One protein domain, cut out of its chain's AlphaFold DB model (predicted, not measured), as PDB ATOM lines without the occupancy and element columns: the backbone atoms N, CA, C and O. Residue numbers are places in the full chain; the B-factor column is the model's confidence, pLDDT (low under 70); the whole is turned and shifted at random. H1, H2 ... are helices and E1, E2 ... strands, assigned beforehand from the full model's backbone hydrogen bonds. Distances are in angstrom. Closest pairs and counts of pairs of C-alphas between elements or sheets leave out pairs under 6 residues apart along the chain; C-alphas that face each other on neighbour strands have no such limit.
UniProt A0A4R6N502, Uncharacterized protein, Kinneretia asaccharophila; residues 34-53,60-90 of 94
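What this domain is: This is residues 34 to 53 and 60 to 90 of the 94 residues of an uncharacterized protein of Kinneretia asaccharophila (UniProt A0A4R6N502). A short ribbon of two parallel strands, E1 and E2, spans part of a loose, open frame, with helix H2 near E2 at one end and helices H1 and H3 beyond the strands' last residues at the other. H1 and H3 are near each other, while H2 is apart from both. The printed part has 51 residues with three named helices and two named strands, in the order E1 H1 H2 E2 H3, in the class mixed, helices and strands. It is loose, with a radius of gyration of the C-alphas of 12.8 A, and only just flat, with spans of 37 by 24 by 12 A.

How they stand to each other: E1, residues 36 to 38, and E2, residues 75 to 77, are parallel neighbours with 9 degrees between their directions. C-alphas 36 and 75, which face each other, are 4.6 A apart; N 37 and O 75 are within hydrogen-bond range at 2.9 A, as are N 77 and O 37 at 2.9 A. H2, residues 63 to 68, comes nearest to E2 at the C-alphas of Arg 64 and Cys 76, 6.8 A apart. E1 and H2 are apart. H1, residues 43 to 50, and H3, residues 82 to 89, are close but not clearly touching; their closest C-alphas, of Phe 49 and His 89, are 6.7 A apart. They run the same way at a shallow tilt of 33 degrees, only just short of steep. Every O i to N i+4 pair is within hydrogen-bond range in H2, but 2 of 4 are in H1 and 2 of 4 in H3.

Where its parts are: E1 begins at C-alpha 36, (48.505, 13.339, 100.268). H1 is 10.3 A from first to last C-alpha, H2 8.6 A and H3 10.9 A; E1 is 6.7 A and E2 6.4 A. H3 ends at C-alpha 89, (33.880, 22.529, 116.516).

The domain as a whole: The two C-alphas farthest apart, of Pro 71 and Gln 90, are 37.8 A apart. Residues 54 to 59 are not printed, and C-alphas 53 and 60 are 15.6 A apart across this cut, which lies in the link from H1 to H2. The links E1 to H1 and E2 to H3 are tight, and H2 to E2 is short. The mean pLDDT of the printed part is 74.7; residues 50 to 53 and 60 to 63 are under 70.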
ATOM      1  N   ILE A  34      52.750   9.018 104.172       75.12
ATOM      2  CA  ILE A  34      51.509   9.514 103.571       75.12
ATOM      3  C   ILE A  34      51.850  10.604 102.546       75.12
ATOM      4  O   ILE A  34      52.565  11.567 102.825       75.12
ATOM      5  N   ARG A  35      51.345  10.442 101.319       78.62
ATOM      6  CA  ARG A  35      51.732  11.268 100.158       78.62
ATOM      7  C   ARG A  35      50.739  12.382  99.846       78.62
ATOM      8  O   ARG A  35      51.045  13.270  99.048       78.62
ATOM      9  N   ARG A  36      49.553  12.339 100.451       81.06
ATOM     10  CA  ARG A  36      48.505  13.339 100.268       81.06
ATOM     11  C   ARG A  36      47.754  13.564 101.568       81.06
ATOM     12  O   ARG A  36      47.379  12.612 102.241       81.06
ATOM     13  N   VAL A  37      47.543  14.832 101.884       78.06
ATOM     14  CA  VAL A  37      46.786  15.278 103.048       78.06
ATOM     15  C   VAL A  37      45.725  16.244 102.562       78.06
ATOM     16  O   VAL A  37      46.036  17.204 101.850       78.06
ATOM     17  N   VAL A  38      44.483  15.973 102.951       81.75
ATOM     18  CA  VAL A  38      43.353  16.871 102.740       81.75
ATOM     19  C   VAL A  38      42.822  17.290 104.104       81.75
ATOM     20  O   VAL A  38      42.498  16.418 104.907       81.75
ATOM     21  N   PHE A  39      42.751  18.592 104.377       78.94
ATOM     22  CA  PHE A  39      42.311  19.110 105.678       78.94
ATOM     23  C   PHE A  39      41.107  20.043 105.546       78.94
ATOM     24  O   PHE A  39      40.923  20.704 104.520       78.94
ATOM     25  N   GLY A  40      40.262  20.053 106.583       79.50
ATOM     26  CA  GLY A  40      38.974  20.751 106.574       79.50
ATOM     27  C   GLY A  40      38.995  22.136 107.213       79.50
ATOM     28  O   GLY A  40      38.353  23.054 106.720       79.50
ATOM     29  N   ILE A  41      39.773  22.306 108.277       75.56
ATOM     30  CA  ILE A  41      39.924  23.558 109.020       75.56
ATOM     31  C   ILE A  41      41.412  23.773 109.265       75.56
ATOM     32  O   ILE A  41      42.124  22.809 109.523       75.56
ATOM     33  N   ASP A  42      41.905  25.001 109.125       76.19
ATOM     34  CA  ASP A  42      43.309  25.287 109.398       76.19
ATOM     35  C   ASP A  42      43.560  25.531 110.895       76.19
ATOM     36  O   ASP A  42      42.659  25.874 111.669       76.19
ATOM     37  N   ALA A  43      44.818  25.378 111.309       73.38
ATOM     38  CA  ALA A  43      45.216  25.544 112.702       73.38
ATOM     39  C   ALA A  43      44.924  26.952 113.257       73.38
ATOM     40  O   ALA A  43      44.669  27.078 114.452       73.38
ATOM     41  N   VAL A  44      44.931  27.999 112.422       74.56
ATOM     42  CA  VAL A  44      44.619  29.372 112.849       74.56
ATOM     43  C   VAL A  44      43.123  29.506 113.123       74.56
ATOM     44  O   VAL A  44      42.746  29.989 114.190       74.56
ATOM     45  N   ALA A  45      42.267  29.009 112.230       74.81
ATOM     46  CA  ALA A  45      40.821  28.966 112.451       74.81
ATOM     47  C   ALA A  45      40.450  28.122 113.684       74.81
ATOM     48  O   ALA A  45      39.560  28.490 114.454       74.81
ATOM     49  N   LEU A  46      41.172  27.027 113.938       74.75
ATOM     50  CA  LEU A  46      40.943  26.173 115.104       74.75
ATOM     51  C   LEU A  46      41.273  26.866 116.442       74.75
ATOM     52  O   LEU A  46      40.643  26.557 117.460       74.75
ATOM     53  N   ARG A  47      42.217  27.821 116.466       72.56
ATOM     54  CA  ARG A  47      42.565  28.593 117.680       72.56
ATOM     55  C   ARG A  47      41.373  29.366 118.234       72.56
ATOM     56  O   ARG A  47      41.205  29.422 119.450       72.56
ATOM     57  N   VAL A  48      40.514  29.886 117.357       75.12
ATOM     58  CA  VAL A  48      39.309  30.637 117.745       75.12
ATOM     59  C   VAL A  48      38.380  29.786 118.614       75.12
ATOM     60  O   VAL A  48      37.786  30.293 119.560       75.12
ATOM     61  N   PHE A  49      38.292  28.481 118.340       71.44
ATOM     62  CA  PHE A  49      37.448  27.564 119.110       71.44
ATOM     63  C   PHE A  49      38.085  27.102 120.420       71.44
ATOM     64  O   PHE A  49      37.373  26.866 121.390       71.44
ATOM     65  N   ARG A  50      39.413  26.948 120.451       69.62
ATOM     66  CA  ARG A  50      40.140  26.424 121.622       69.62
ATOM     67  C   ARG A  50      40.440  27.483 122.684       69.62
ATOM     68  O   ARG A  50      40.687  27.116 123.830       69.62
ATOM     69  N   GLY A  51      40.413  28.762 122.306       65.75
ATOM     70  CA  GLY A  51      40.848  29.873 123.148       65.75
ATOM     71  C   GLY A  51      42.375  29.956 123.269       65.75
ATOM     72  O   GLY A  51      43.086  28.952 123.177       65.75
ATOM     73  N   GLU A  52      42.900  31.166 123.476       58.12
ATOM     74  CA  GLU A  52      44.321  31.364 123.781       58.12
ATOM     75  C   GLU A  52      44.611  30.907 125.214       58.12
ATOM     76  O   GLU A  52      44.358  31.613 126.189       58.12
ATOM     77  N   LEU A  53      45.147  29.697 125.356       59.47
ATOM     78  CA  LEU A  53      45.670  29.224 126.631       59.47
ATOM     79  C   LEU A  53      47.150  29.608 126.714       59.47
ATOM     80  O   LEU A  53      47.936  29.166 125.886       59.47
ATOM     81  N   GLU A  60      54.740  28.108 114.841       62.97
ATOM     82  CA  GLU A  60      54.249  28.821 113.650       62.97
ATOM     83  C   GLU A  60      54.912  28.290 112.373       62.97
ATOM     84  O   GLU A  60      55.612  28.994 111.650       62.97
ATOM     85  N   LEU A  61      54.718  27.001 112.099       61.72
ATOM     86  CA  LEU A  61      55.218  26.339 110.903       61.72
ATOM     87  C   LEU A  61      54.052  25.968 109.998       61.72
ATOM     88  O   LEU A  61      53.144  25.232 110.384       61.72
ATOM     89  N   SER A  62      54.100  26.450 108.756       68.81
ATOM     90  CA  SER A  62      53.133  26.025 107.748       68.81
ATOM     91  C   SER A  62      53.351  24.549 107.395       68.81
ATOM     92  O   SER A  62      54.484  24.105 107.187       68.81
ATOM     93  N   CYS A  63      52.268  23.782 107.248       67.56
ATOM     94  CA  CYS A  63      52.328  22.372 106.832       67.56
ATOM     95  C   CYS A  63      53.079  22.220 105.501       67.56
ATOM     96  O   CYS A  63      53.814  21.263 105.274       67.56
ATOM     97  N   ARG A  64      52.930  23.224 104.630       71.50
ATOM     98  CA  ARG A  64      53.586  23.300 103.325       71.50
ATOM     99  C   ARG A  64      55.112  23.386 103.456       71.50
ATOM    100  O   ARG A  64      55.802  22.734 102.683       71.50
ATOM    101  N   ALA A  65      55.630  24.113 104.450       72.88
ATOM    102  CA  ALA A  65      57.066  24.180 104.728       72.88
ATOM    103  C   ALA A  65      57.618  22.845 105.255       72.88
ATOM    104  O   ALA A  65      58.676  22.406 104.811       72.88
ATOM    105  N   VAL A  66      56.879  22.160 106.136       71.81
ATOM    106  CA  VAL A  66      57.266  20.827 106.643       71.81
ATOM    107  C   VAL A  66      57.331  19.805 105.505       71.81
ATOM    108  O   VAL A  66      58.272  19.021 105.418       71.81
ATOM    109  N   PHE A  67      56.366  19.839 104.589       74.75
ATOM    110  CA  PHE A  67      56.345  18.945 103.431       74.75
ATOM    111  C   PHE A  67      57.383  19.298 102.366       74.75
ATOM    112  O   PHE A  67      57.913  18.393 101.729       74.75
ATOM    113  N   ALA A  68      57.714  20.579 102.188       74.00
ATOM    114  CA  ALA A  68      58.784  21.007 101.286       74.00
ATOM    115  C   ALA A  68      60.168  20.516 101.740       74.00
ATOM    116  O   ALA A  68      61.036  20.282 100.906       74.00
ATOM    117  N   ALA A  69      60.361  20.311 103.045       77.31
ATOM    118  CA  ALA A  69      61.571  19.702 103.591       77.31
ATOM    119  C   ALA A  69      61.642  18.178 103.357       77.31
ATOM    120  O   ALA A  69      62.643  17.550 103.705       77.31
ATOM    121  N   SER A  70      60.598  17.564 102.786       70.38
ATOM    122  CA  SER A  70      60.587  16.131 102.514       70.38
ATOM    123  C   SER A  70      61.308  15.782 101.214       70.38
ATOM    124  O   SER A  70      61.065  16.422 100.191       70.38
ATOM    125  N   PRO A  71      62.116  14.702 101.193       74.62
ATOM    126  CA  PRO A  71      62.712  14.190  99.958       74.62
ATOM    127  C   PRO A  71      61.671  13.652  98.964       74.62
ATOM    128  O   PRO A  71      61.999  13.342  97.819       74.62
ATOM    129  N   HIS A  72      60.407  13.529  99.374       77.94
ATOM    130  CA  HIS A  72      59.339  12.997  98.551       77.94
ATOM    131  C   HIS A  72      58.189  14.007  98.435       77.94
ATOM    132  O   HIS A  72      57.677  14.480  99.439       77.94
ATOM    133  N   ALA A  73      57.666  14.253  97.228       77.06
ATOM    134  CA  ALA A  73      56.577  15.218  97.009       77.06
ATOM    135  C   ALA A  73      55.278  14.862  97.771       77.06
ATOM    136  O   ALA A  73      54.616  13.892  97.406       77.06
ATOM    137  N   ILE A  74      54.915  15.614  98.811       79.75
ATOM    138  CA  ILE A  74      53.662  15.429  99.565       79.75
ATOM    139  C   ILE A  74      52.666  16.511  99.135       79.75
ATOM    140  O   ILE A  74      52.948  17.705  99.226       79.75
ATOM    141  N   GLY A  75      51.494  16.096  98.653       80.06
ATOM    142  CA  GLY A  75      50.415  17.005  98.270       80.06
ATOM    143  C   GLY A  75      49.599  17.443  99.483       80.06
ATOM    144  O   GLY A  75      49.045  16.601 100.182       80.06
ATOM    145  N   CYS A  76      49.484  18.750  99.708       79.56
ATOM    146  CA  CYS A  76      48.648  19.321 100.763       79.56
ATOM    147  C   CYS A  76      47.513  20.135 100.136       79.56
ATOM    148  O   CYS A  76      47.768  21.133  99.451       79.56
ATOM    149  N   ILE A  77      46.280  19.674 100.339       80.00
ATOM    150  CA  ILE A  77      45.059  20.239  99.759       80.00
ATOM    151  C   ILE A  77      44.147  20.676 100.906       80.00
ATOM    152  O   ILE A  77      43.795  19.881 101.765       80.00
ATOM    153  N   GLY A  78      43.752  21.941 100.925       75.06
ATOM    154  CA  GLY A  78      42.874  22.474 101.961       75.06
ATOM    155  C   GLY A  78      43.177  23.936 102.282       75.06
ATOM    156  O   GLY A  78      44.173  24.473 101.776       75.06
ATOM    157  N   PRO A  79      42.338  24.572 103.114       77.38
ATOM    158  CA  PRO A  79      41.165  23.990 103.782       77.38
ATOM    159  C   PRO A  79      39.999  23.719 102.810       77.38
ATOM    160  O   PRO A  79      39.764  24.496 101.885       77.38
ATOM    161  N   VAL A  80      39.291  22.599 102.983       80.44
ATOM    162  CA  VAL A  80      38.126  22.210 102.160       80.44
ATOM    163  C   VAL A  80      36.910  22.005 103.059       80.44
ATOM    164  O   VAL A  80      37.013  21.268 104.031       80.44
ATOM    165  N   LEU A  81      35.754  22.586 102.716       79.88
ATOM    166  CA  LEU A  81      34.548  22.559 103.568       79.88
ATOM    167  C   LEU A  81      34.782  23.229 104.935       79.88
ATOM    168  O   LEU A  81      34.448  22.670 105.977       79.88
ATOM    169  N   GLY A  82      35.409  24.410 104.927       77.31
ATOM    170  CA  GLY A  82      35.785  25.133 106.145       77.31
ATOM    171  C   GLY A  82      34.605  25.440 107.065       77.31
ATOM    172  O   GLY A  82      34.725  25.260 108.273       77.31
ATOM    173  N   ASP A  83      33.458  25.826 106.505       75.00
ATOM    174  CA  ASP A  83      32.259  26.157 107.282       75.00
ATOM    175  C   ASP A  83      31.637  24.908 107.925       75.00
ATOM    176  O   ASP A  83      31.297  24.911 109.110       75.00
ATOM    177  N   GLU A  84      31.542  23.800 107.186       80.69
ATOM    178  CA  GLU A  84      31.044  22.530 107.718       80.69
ATOM    179  C   GLU A  84      32.016  21.906 108.728       80.69
ATOM    180  O   GLU A  84      31.586  21.349 109.742       80.69
ATOM    181  N   ALA A  85      33.323  22.019 108.476       79.94
ATOM    182  CA  ALA A  85      34.364  21.580 109.396       79.94
ATOM    183  C   ALA A  85      34.334  22.416 110.680       79.94
ATOM    184  O   ALA A  85      34.313  21.854 111.771       79.94
ATOM    185  N   ALA A  86      34.228  23.741 110.585       78.81
ATOM    186  CA  ALA A  86      34.050  24.615 111.741       78.81
ATOM    187  C   ALA A  86      32.767  24.281 112.518       78.81
ATOM    188  O   ALA A  86      32.768  24.308 113.751       78.81
ATOM    189  N   GLY A  87      31.699  23.889 111.818       78.88
ATOM    190  CA  GLY A  87      30.428  23.472 112.408       78.88
ATOM    191  C   GLY A  87      30.556  22.355 113.448       78.88
ATOM    192  O   GLY A  87      29.878  22.414 114.470       78.88
ATOM    193  N   VAL A  88      31.460  21.380 113.267       79.25
ATOM    194  CA  VAL A  88      31.673  20.322 114.281       79.25
ATOM    195  C   VAL A  88      32.432  20.810 115.514       79.25
ATOM    196  O   VAL A  88      32.328  20.204 116.580       79.25
ATOM    197  N   HIS A  89      33.189  21.902 115.391       75.06
ATOM    198  CA  HIS A  89      33.880  22.529 116.516       75.06
ATOM    199  C   HIS A  89      32.958  23.492 117.282       75.06
ATOM    200  O   HIS A  89      33.210  23.774 118.455       75.06
ATOM    201  N   GLN A  90      31.849  23.952 116.694       72.94
ATOM    202  CA  GLN A  90      30.888  24.790 117.410       72.94
ATOM    203  C   GLN A  90      30.256  24.029 118.588       72.94
ATOM    204  O   GLN A  90      29.532  23.052 118.424       72.94
TER     205      GLN A  90